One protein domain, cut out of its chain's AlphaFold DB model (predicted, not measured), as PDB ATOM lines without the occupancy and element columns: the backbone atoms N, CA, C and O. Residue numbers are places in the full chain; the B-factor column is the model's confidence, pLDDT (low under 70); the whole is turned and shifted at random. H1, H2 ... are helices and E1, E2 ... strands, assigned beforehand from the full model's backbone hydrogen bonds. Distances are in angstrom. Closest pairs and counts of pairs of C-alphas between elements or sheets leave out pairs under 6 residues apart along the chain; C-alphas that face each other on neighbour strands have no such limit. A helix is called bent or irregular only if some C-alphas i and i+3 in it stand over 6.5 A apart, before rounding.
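Overview. This is residues 34 to 50 and 106 to 163 of the 163 residues of a protein of Monoraphidium neglectum (UniProt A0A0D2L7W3). One long helix, H2, makes the length of this rod-shaped domain, and extended stretches with no named element fold back alongside it from both of its ends, residues 106 to 121 leading into it and residues 151 to 163 following it. The short helix H1 and the short strand E1 lie one after the other beside H2, so that the picture is a single long helix with thin pieces of chain along its sides. The printed part has 75 residues, with two named helices and one named strand in the order H1, E1, H2; the class is mostly helix, though the named elements hold only 37 of the 75 residues. The whole is loose, with a radius of gyration of the C-alphas of 15.0 A, and spans 49 by 20 by 16 A.

Arrangement. The longest helix is H2, residues 122 to 150, with a kink of 30 degrees near residue 144. It is irregular: C-alphas 145 and 148 are 7.2 A apart, against about 5 A in a regular helix. E1, residues 46 to 49, has 6 pairs of C-alphas within 8 A of H2; the closest C-alphas are those of Ala 47 and Trp 143, 6.5 A apart. E1 pairs with no named strand. H1, residues 40 to 43, only just touches H2, with 3 pairs of C-alphas within 8 A, and H2 touches H1 with residues 132 to 135 alone. Their closest C-alphas are those of Leu 42 and Tyr 135, 7.1 A apart. H1 and E1 are apart, though a tight link of 2 residues joins them. In H2, 23 of 25 pairs of O of residue i and N of residue i+4 are within hydrogen-bond range; H1 is too short for such a pair, and its one pair of O i and N i+3 is not within range.

Along the chain. H2 begins at C-alpha 122, at (160.446, 189.854, 123.918), and ends at C-alpha 150, at (165.439, 198.350, 163.365), 40.7 A from first to last C-alpha. E1 is 10.1 A long from C-alpha 46 to C-alpha 49. H1 begins at C-alpha 40, at (161.878, 205.857, 136.721), and is 6.0 A long.

Size, cuts and confidence. The two C-alphas farthest apart are those of Ala 118 and Gly 153, 49.3 A. Residues 51 to 105 are cut out and not printed, and C-alphas 50 and 106 are 14.7 A apart across the cut; the link from E1 to H2 runs across it. The printed part ends at Gly 163, the chain's last residue. The mean pLDDT of the printed part is 73.8, and 22 residues are under 70: residues 34 to 43, 114, 116, 119 to 120 and 156 to 163.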
ATOM      1  N   LEU A  34     153.553 199.518 131.945       45.75
ATOM      2  CA  LEU A  34     153.792 200.677 132.769       45.75
ATOM      3  C   LEU A  34     154.321 201.731 131.798       45.75
ATOM      4  O   LEU A  34     155.348 201.496 131.152       45.75
ATOM      5  N   PRO A  35     153.641 202.881 131.642       42.94
ATOM      6  CA  PRO A  35     154.190 203.964 130.844       42.94
ATOM      7  C   PRO A  35     155.598 204.273 131.357       42.94
ATOM      8  O   PRO A  35     155.817 204.295 132.567       42.94
ATOM      9  N   ALA A  36     156.548 204.521 130.449       43.56
ATOM     10  CA  ALA A  36     157.987 204.656 130.730       43.56
ATOM     11  C   ALA A  36     158.345 205.590 131.910       43.56
ATOM     12  O   ALA A  36     159.414 205.476 132.499       43.56
ATOM     13  N   ARG A  37     157.427 206.482 132.296       36.72
ATOM     14  CA  ARG A  37     157.510 207.337 133.483       36.72
ATOM     15  C   ARG A  37     157.568 206.563 134.811       36.72
ATOM     16  O   ARG A  37     158.186 207.050 135.748       36.72
ATOM     17  N   LEU A  38     156.981 205.370 134.894       42.44
ATOM     18  CA  LEU A  38     156.979 204.519 136.095       42.44
ATOM     19  C   LEU A  38     158.185 203.566 136.165       42.44
ATOM     20  O   LEU A  38     158.492 203.037 137.228       42.44
ATOM     21  N   LEU A  39     158.947 203.401 135.079       46.00
ATOM     22  CA  LEU A  39     160.257 202.736 135.156       46.00
ATOM     23  C   LEU A  39     161.285 203.597 135.902       46.00
ATOM     24  O   LEU A  39     162.233 203.076 136.479       46.00
ATOM     25  N   VAL A  40     161.054 204.912 135.958       42.00
ATOM     26  CA  VAL A  40     161.878 205.857 136.721       42.00
ATOM     27  C   VAL A  40     161.728 205.628 138.232       42.00
ATOM     28  O   VAL A  40     162.689 205.806 138.971       42.00
ATOM     29  N   SER A  41     160.566 205.154 138.708       50.72
ATOM     30  CA  SER A  41     160.361 204.867 140.138       50.72
ATOM     31  C   SER A  41     161.055 203.596 140.641       50.72
ATOM     32  O   SER A  41     161.157 203.418 141.848       50.72
ATOM     33  N   LEU A  42     161.565 202.731 139.754       59.41
ATOM     34  CA  LEU A  42     162.282 201.500 140.131       59.41
ATOM     35  C   LEU A  42     163.787 201.709 140.356       59.41
ATOM     36  O   LEU A  42     164.509 200.747 140.599       59.41
ATOM     37  N   GLN A  43     164.287 202.942 140.265       68.12
ATOM     38  CA  GLN A  43     165.716 203.199 140.444       68.12
ATOM     39  C   GLN A  43     166.162 203.084 141.897       68.12
ATOM     40  O   GLN A  43     167.310 202.745 142.134       68.12
ATOM     41  N   VAL A  44     165.298 203.352 142.875       79.88
ATOM     42  CA  VAL A  44     165.721 203.410 144.277       79.88
ATOM     43  C   VAL A  44     164.989 202.333 145.077       79.88
ATOM     44  O   VAL A  44     163.771 202.432 145.226       79.88
ATOM     45  N   PRO A  45     165.688 201.298 145.582       83.75
ATOM     46  CA  PRO A  45     165.079 200.317 146.467       83.75
ATOM     47  C   PRO A  45     164.759 200.976 147.808       83.75
ATOM     48  O   PRO A  45     165.621 201.583 148.443       83.75
ATOM     49  N   VAL A  46     163.505 200.858 148.240       83.69
ATOM     50  CA  VAL A  46     163.022 201.408 149.513       83.69
ATOM     51  C   VAL A  46     162.401 200.285 150.330       83.69
ATOM     52  O   VAL A  46     161.509 199.585 149.850       83.69
ATOM     53  N   ALA A  47     162.869 200.120 151.566       84.94
ATOM     54  CA  ALA A  47     162.320 199.174 152.530       84.94
ATOM     55  C   ALA A  47     161.718 199.936 153.715       84.94
ATOM     56  O   ALA A  47     162.400 200.733 154.357       84.94
ATOM     57  N   CYS A  48     160.447 199.677 154.013       81.38
ATOM     58  CA  CYS A  48     159.756 200.249 155.166       81.38
ATOM     59  C   CYS A  48     159.602 199.185 156.258       81.38
ATOM     60  O   CYS A  48     159.160 198.068 155.987       81.38
ATOM     61  N   PHE A  49     159.936 199.549 157.491       82.62
ATOM     62  CA  PHE A  49     159.815 198.723 158.690       82.62
ATOM     63  C   PHE A  49     158.783 199.343 159.641       82.62
ATOM     64  O   PHE A  49     158.692 200.569 159.733       82.62
ATOM     65  N   GLY A  50     158.018 198.506 160.347       74.81
ATOM     66  CA  GLY A  50     156.980 198.945 161.290       74.81
ATOM     67  C   GLY A  50     155.586 199.194 160.695       74.81
ATOM     68  O   GLY A  50     154.666 199.516 161.439       74.81
ATOM     69  N   VAL A 106     166.241 203.845 152.693       87.12
ATOM     70  CA  VAL A 106     166.445 204.105 151.268       87.12
ATOM     71  C   VAL A 106     167.805 203.545 150.867       87.12
ATOM     72  O   VAL A 106     168.817 203.867 151.487       87.12
ATOM     73  N   GLY A 107     167.821 202.671 149.863       84.19
ATOM     74  CA  GLY A 107     169.041 202.079 149.325       84.19
ATOM     75  C   GLY A 107     169.688 202.918 148.221       84.19
ATOM     76  O   GLY A 107     169.235 204.013 147.881       84.19
ATOM     77  N   ALA A 108     170.772 202.388 147.655       84.00
ATOM     78  CA  ALA A 108     171.511 203.053 146.588       84.00
ATOM     79  C   ALA A 108     170.711 203.067 145.268       84.00
ATOM     80  O   ALA A 108     170.069 202.069 144.938       84.00
ATOM     81  N   PRO A 109     170.772 204.157 144.479       84.19
ATOM     82  CA  PRO A 109     170.162 204.190 143.158       84.19
ATOM     83  C   PRO A 109     170.783 203.150 142.211       84.19
ATOM     84  O   PRO A 109     171.998 203.110 142.022       84.19
ATOM     85  N   ILE A 110     169.942 202.345 141.570       82.81
ATOM     86  CA  ILE A 110     170.308 201.382 140.535       82.81
ATOM     87  C   ILE A 110     170.478 202.147 139.214       82.81
ATOM     88  O   ILE A 110     169.519 202.761 138.732       82.81
ATOM     89  N   PRO A 111     171.671 202.123 138.594       76.56
ATOM     90  CA  PRO A 111     171.898 202.806 137.331       76.56
ATOM     91  C   PRO A 111     171.125 202.106 136.210       76.56
ATOM     92  O   PRO A 111     171.346 200.930 135.914       76.56
ATOM     93  N   VAL A 112     170.221 202.844 135.563       75.19
ATOM     94  CA  VAL A 112     169.439 202.359 134.418       75.19
ATOM     95  C   VAL A 112     169.910 203.081 133.164       75.19
ATOM     96  O   VAL A 112     169.800 204.304 133.061       75.19
ATOM     97  N   ALA A 113     170.432 202.327 132.197       72.25
ATOM     98  CA  ALA A 113     170.754 202.865 130.883       72.25
ATOM     99  C   ALA A 113     169.460 203.230 130.136       72.25
ATOM    100  O   ALA A 113     168.465 202.506 130.201       72.25
ATOM    101  N   LYS A 114     169.463 204.355 129.408       69.31
ATOM    102  CA  LYS A 114     168.328 204.724 128.551       69.31
ATOM    103  C   LYS A 114     168.160 203.658 127.467       69.31
ATOM    104  O   LYS A 114     169.082 203.441 126.686       69.31
ATOM    105  N   TRP A 115     166.990 203.025 127.415       70.94
ATOM    106  CA  TRP A 115     166.663 202.056 126.371       70.94
ATOM    107  C   TRP A 115     166.525 202.752 125.015       70.94
ATOM    108  O   TRP A 115     165.795 203.740 124.905       70.94
ATOM    109  N   GLN A 116     167.228 202.240 124.005       65.69
ATOM    110  CA  GLN A 116     167.279 202.812 122.652       65.69
ATOM    111  C   GLN A 116     166.528 201.966 121.605       65.69
ATOM    112  O   GLN A 116     166.435 202.383 120.455       65.69
ATOM    113  N   GLY A 117     165.983 200.804 121.983       70.81
ATOM    114  CA  GLY A 117     165.221 199.922 121.092       70.81
ATOM    115  C   GLY A 117     163.709 200.182 121.094       70.81
ATOM    116  O   GLY A 117     163.204 201.058 121.806       70.81
ATOM    117  N   ALA A 118     162.970 199.372 120.329       70.12
ATOM    118  CA  ALA A 118     161.509 199.328 120.398       70.12
ATOM    119  C   ALA A 118     161.057 198.943 121.821       70.12
ATOM    120  O   ALA A 118     161.707 198.146 122.497       70.12
ATOM    121  N   ARG A 119     159.963 199.542 122.304       66.56
ATOM    122  CA  ARG A 119     159.403 199.300 123.655       66.56
ATOM    123  C   ARG A 119     158.375 198.165 123.669       66.56
ATOM    124  O   ARG A 119     157.481 198.140 124.509       66.56
ATOM    125  N   GLU A 120     158.480 197.279 122.694       66.75
ATOM    126  CA  GLU A 120     157.544 196.202 122.417       66.75
ATOM    127  C   GLU A 120     158.349 194.991 121.943       66.75
ATOM    128  O   GLU A 120     159.374 195.143 121.274       66.75
ATOM    129  N   GLY A 121     157.883 193.797 122.301       75.50
ATOM    130  CA  GLY A 121     158.534 192.541 121.953       75.50
ATOM    131  C   GLY A 121     159.363 191.922 123.089       75.50
ATOM    132  O   GLY A 121     159.570 192.535 124.139       75.50
ATOM    133  N   PRO A 122     159.844 190.685 122.873       77.69
ATOM    134  CA  PRO A 122     160.446 189.854 123.918       77.69
ATOM    135  C   PRO A 122     161.748 190.430 124.496       77.69
ATOM    136  O   PRO A 122     162.072 190.179 125.654       77.69
ATOM    137  N   GLU A 123     162.492 191.234 123.729       76.50
ATOM    138  CA  GLU A 123     163.736 191.869 124.193       76.50
ATOM    139  C   GLU A 123     163.491 192.963 125.238       76.50
ATOM    140  O   GLU A 123     164.263 193.107 126.188       76.50
ATOM    141  N   TRP A 124     162.398 193.719 125.090       76.75
ATOM    142  CA  TRP A 124     161.999 194.735 126.059       76.75
ATOM    143  C   TRP A 124     161.529 194.094 127.365       76.75
ATOM    144  O   TRP A 124     161.960 194.509 128.438       76.75
ATOM    145  N   GLU A 125     160.698 193.054 127.276       77.88
ATOM    146  CA  GLU A 125     160.237 192.303 128.449       77.88
ATOM    147  C   GLU A 125     161.419 191.710 129.222       77.88
ATOM    148  O   GLU A 125     161.548 191.956 130.418       77.88
ATOM    149  N   ALA A 126     162.363 191.061 128.530       79.50
ATOM    150  CA  ALA A 126     163.566 190.512 129.154       79.50
ATOM    151  C   ALA A 126     164.446 191.587 129.824       79.50
ATOM    152  O   ALA A 126     165.008 191.358 130.899       79.50
ATOM    153  N   ALA A 127     164.568 192.775 129.220       80.31
ATOM    154  CA  ALA A 127     165.317 193.885 129.807       80.31
ATOM    155  C   ALA A 127     164.651 194.420 131.085       80.31
ATOM    156  O   ALA A 127     165.335 194.714 132.073       80.31
ATOM    157  N   VAL A 128     163.321 194.526 131.082       80.44
ATOM    158  CA  VAL A 128     162.551 194.966 132.248       80.44
ATOM    159  C   VAL A 128     162.573 193.905 133.351       80.44
ATOM    160  O   VAL A 128     162.808 194.258 134.506       80.44
ATOM    161  N   ASP A 129     162.432 192.624 133.010       82.50
ATOM    162  CA  ASP A 129     162.543 191.504 133.952       82.50
ATOM    163  C   ASP A 129     163.928 191.458 134.602       82.50
ATOM    164  O   ASP A 129     164.049 191.299 135.819       82.50
ATOM    165  N   GLY A 130     164.988 191.671 133.819       83.38
ATOM    166  CA  GLY A 130     166.354 191.756 134.329       83.38
ATOM    167  C   GLY A 130     166.550 192.922 135.303       83.38
ATOM    168  O   GLY A 130     167.186 192.762 136.349       83.38
ATOM    169  N   LEU A 131     165.974 194.090 135.004       83.06
ATOM    170  CA  LEU A 131     166.001 195.239 135.912       83.06
ATOM    171  C   LEU A 131     165.193 194.968 137.187       83.06
ATOM    172  O   LEU A 131     165.656 195.274 138.286       83.06
ATOM    173  N   HIS A 132     164.015 194.361 137.056       81.75
ATOM    174  CA  HIS A 132     163.170 193.984 138.182       81.75
ATOM    175  C   HIS A 132     163.868 192.963 139.092       81.75
ATOM    176  O   HIS A 132     163.876 193.124 140.311       81.75
ATOM    177  N   ALA A 133     164.534 191.962 138.517       84.56
ATOM    178  CA  ALA A 133     165.312 190.984 139.269       84.56
ATOM    179  C   ALA A 133     166.441 191.647 140.075       84.56
ATOM    180  O   ALA A 133     166.626 191.322 141.250       84.56
ATOM    181  N   ARG A 134     167.152 192.618 139.478       85.88
ATOM    182  CA  ARG A 134     168.172 193.419 140.177       85.88
ATOM    183  C   ARG A 134     167.569 194.235 141.315       85.88
ATOM    184  O   ARG A 134     168.072 194.171 142.430       85.88
ATOM    185  N   TYR A 135     166.463 194.932 141.065       85.12
ATOM    186  CA  TYR A 135     165.739 195.677 142.096       85.12
ATOM    187  C   TYR A 135     165.352 194.786 143.285       85.12
ATOM    188  O   TYR A 135     165.596 195.132 144.440       85.12
ATOM    189  N   CYS A 136     164.810 193.599 143.011       84.94
ATOM    190  CA  CYS A 136     164.429 192.634 144.037       84.94
ATOM    191  C   CYS A 136     165.630 192.086 144.821       84.94
ATOM    192  O   CYS A 136     165.502 191.817 146.016       84.94
ATOM    193  N   ALA A 137     166.787 191.917 144.177       87.44
ATOM    194  CA  ALA A 137     168.019 191.505 144.842       87.44
ATOM    195  C   ALA A 137     168.537 192.590 145.802       87.44
ATOM    196  O   ALA A 137     168.783 192.294 146.970       87.44
ATOM    197  N   GLU A 138     168.609 193.844 145.347       87.56
ATOM    198  CA  GLU A 138     169.030 194.983 146.175       87.56
ATOM    199  C   GLU A 138     168.079 195.213 147.354       87.56
ATOM    200  O   GLU A 138     168.511 195.424 148.486       87.56
ATOM    201  N   LEU A 139     166.768 195.096 147.125       86.75
ATOM    202  CA  LEU A 139     165.773 195.225 148.187       86.75
ATOM    203  C   LEU A 139     165.932 194.141 149.265       86.75
ATOM    204  O   LEU A 139     165.801 194.429 150.455       86.75
ATOM    205  N   ARG A 140     166.240 192.898 148.869       87.38
ATOM    206  CA  ARG A 140     166.524 191.799 149.809       87.38
ATOM    207  C   ARG A 140     167.800 192.056 150.605       87.38
ATOM    208  O   ARG A 140     167.792 191.869 151.818       87.38
ATOM    209  N   ALA A 141     168.859 192.529 149.952       88.31
ATOM    210  CA  ALA A 141     170.103 192.888 150.628       88.31
ATOM    211  C   ALA A 141     169.886 194.023 151.646       88.31
ATOM    212  O   ALA A 141     170.346 193.933 152.786       88.31
ATOM    213  N   LEU A 142     169.119 195.051 151.267       88.38
ATOM    214  CA  LEU A 142     168.751 196.157 152.150       88.38
ATOM    215  C   LEU A 142     167.944 195.665 153.358       88.38
ATOM    216  O   LEU A 142     168.232 196.045 154.492       88.38
ATOM    217  N   TRP A 143     166.968 194.786 153.124       85.50
ATOM    218  CA  TRP A 143     166.169 194.173 154.182       85.50
ATOM    219  C   TRP A 143     167.038 193.407 155.179       85.50
ATOM    220  O   TRP A 143     166.948 193.634 156.384       85.50
ATOM    221  N   ASP A 144     167.912 192.532 154.686       86.25
ATOM    222  CA  ASP A 144     168.765 191.712 155.542       86.25
ATOM    223  C   ASP A 144     169.771 192.547 156.347       86.25
ATOM    224  O   ASP A 144     170.052 192.208 157.495       86.25
ATOM    225  N   ALA A 145     170.261 193.661 155.793       88.44
ATOM    226  CA  ALA A 145     171.201 194.554 156.470       88.44
ATOM    227  C   ALA A 145     170.566 195.420 157.574       88.44
ATOM    228  O   ALA A 145     171.254 195.801 158.531       88.44
ATOM    229  N   TRP A 146     169.284 195.775 157.434       86.62
ATOM    230  CA  TRP A 146     168.608 196.721 158.330       86.62
ATOM    231  C   TRP A 146     167.616 196.083 159.299       86.62
ATOM    232  O   TRP A 146     167.394 196.656 160.364       86.62
ATOM    233  N   ARG A 147     167.088 194.888 159.007       81.38
ATOM    234  CA  ARG A 147     166.098 194.214 159.867       81.38
ATOM    235  C   ARG A 147     166.543 194.143 161.329       81.38
ATOM    236  O   ARG A 147     165.814 194.588 162.205       81.38
ATOM    237  N   ASP A 148     167.739 193.616 161.590       83.75
ATOM    238  CA  ASP A 148     168.214 193.391 162.967       83.75
ATOM    239  C   ASP A 148     168.523 194.693 163.716       83.75
ATOM    240  O   ASP A 148     168.506 194.721 164.944       83.75
ATOM    241  N   LYS A 149     168.788 195.781 162.983       85.31
ATOM    242  CA  LYS A 149     169.059 197.102 163.558       85.31
ATOM    243  C   LYS A 149     167.775 197.825 163.953       85.31
ATOM    244  O   LYS A 149     167.774 198.552 164.939       85.31
ATOM    245  N   VAL A 150     166.717 197.657 163.162       82.31
ATOM    246  CA  VAL A 150     165.439 198.350 163.365       82.31
ATOM    247  C   VAL A 150     164.533 197.584 164.332       82.31
ATOM    248  O   VAL A 150     163.870 198.201 165.158       82.31
ATOM    249  N   GLU A 151     164.526 196.249 164.276       78.56
ATOM    250  CA  GLU A 151     163.633 195.401 165.078       78.56
ATOM    251  C   GLU A 151     164.418 194.301 165.826       78.56
ATOM    252  O   GLU A 151     164.296 193.112 165.500       78.56
ATOM    253  N   PRO A 152     165.238 194.654 166.837       79.75
ATOM    254  CA  PRO A 152     166.002 193.666 167.592       79.75
ATOM    255  C   PRO A 152     165.057 192.697 168.321       79.75
ATOM    256  O   PRO A 152     164.195 193.105 169.095       79.75
ATOM    257  N   GLY A 153     165.220 191.392 168.079       75.50
ATOM    258  CA  GLY A 153     164.467 190.334 168.768       75.50
ATOM    259  C   GLY A 153     163.141 189.916 168.120       75.50
ATOM    260  O   GLY A 153     162.507 188.983 168.617       75.50
ATOM    261  N   ARG A 154     162.722 190.521 166.998       74.81
ATOM    262  CA  ARG A 154     161.564 190.021 166.234       74.81
ATOM    263  C   ARG A 154     161.947 188.732 165.484       74.81
ATOM    264  O   ARG A 154     163.013 188.686 164.865       74.81
ATOM    265  N   PRO A 155     161.111 187.674 165.494       73.44
ATOM    266  CA  PRO A 155     161.396 186.462 164.731       73.44
ATOM    267  C   PRO A 155     161.542 186.779 163.240       73.44
ATOM    268  O   PRO A 155     160.734 187.508 162.662       73.44
ATOM    269  N   ARG A 156     162.590 186.220 162.621       64.50
ATOM    270  CA  ARG A 156     162.962 186.515 161.234       64.50
ATOM    271  C   ARG A 156     161.869 186.052 160.275       64.50
ATOM    272  O   ARG A 156     161.758 184.877 159.938       64.50
ATOM    273  N   ALA A 157     161.101 187.017 159.798       66.88
ATOM    274  CA  ALA A 157     160.214 186.847 158.671       66.88
ATOM    275  C   ALA A 157     161.015 186.806 157.365       66.88
ATOM    276  O   ALA A 157     161.768 187.750 157.106       66.88
ATOM    277  N   PRO A 158     160.876 185.772 156.519       64.12
ATOM    278  CA  PRO A 158     161.429 185.841 155.176       64.12
ATOM    279  C   PRO A 158     160.692 186.922 154.373       64.12
ATOM    280  O   PRO A 158     159.458 186.943 154.329       64.12
ATOM    281  N   LEU A 159     161.449 187.808 153.716       66.44
ATOM    282  CA  LEU A 159     160.893 188.759 152.756       66.44
ATOM    283  C   LEU A 159     160.458 187.991 151.502       66.44
ATOM    284  O   LEU A 159     161.258 187.703 150.608       66.44
ATOM    285  N   THR A 160     159.176 187.647 151.432       67.25
ATOM    286  CA  THR A 160     158.601 187.010 150.247       67.25
ATOM    287  C   THR A 160     158.261 188.079 149.219       67.25
ATOM    288  O   THR A 160     157.185 188.673 149.255       67.25
ATOM    289  N   VAL A 161     159.185 188.312 148.288       62.34
ATOM    290  CA  VAL A 161     158.898 189.079 147.073       62.34
ATOM    291  C   VAL A 161     158.060 188.186 146.161       62.34
ATOM    292  O   VAL A 161     158.561 187.190 145.638       62.34
ATOM    293  N   VAL A 162     156.769 188.488 146.043       52.09
ATOM    294  CA  VAL A 162     155.850 187.758 145.161       52.09
ATOM    295  C   VAL A 162     156.030 188.308 143.750       52.09
ATOM    296  O   VAL A 162     155.709 189.470 143.548       52.09
ATOM    297  N   GLY A 163     156.556 187.499 142.824       36.47
ATOM    298  CA  GLY A 163     156.565 187.794 141.383       36.47
ATOM    299  C   GLY A 163     155.173 187.678 140.777       36.47
ATOM    300  O   GLY A 163     154.450 186.727 141.157       36.47
TER     301      GLY A 163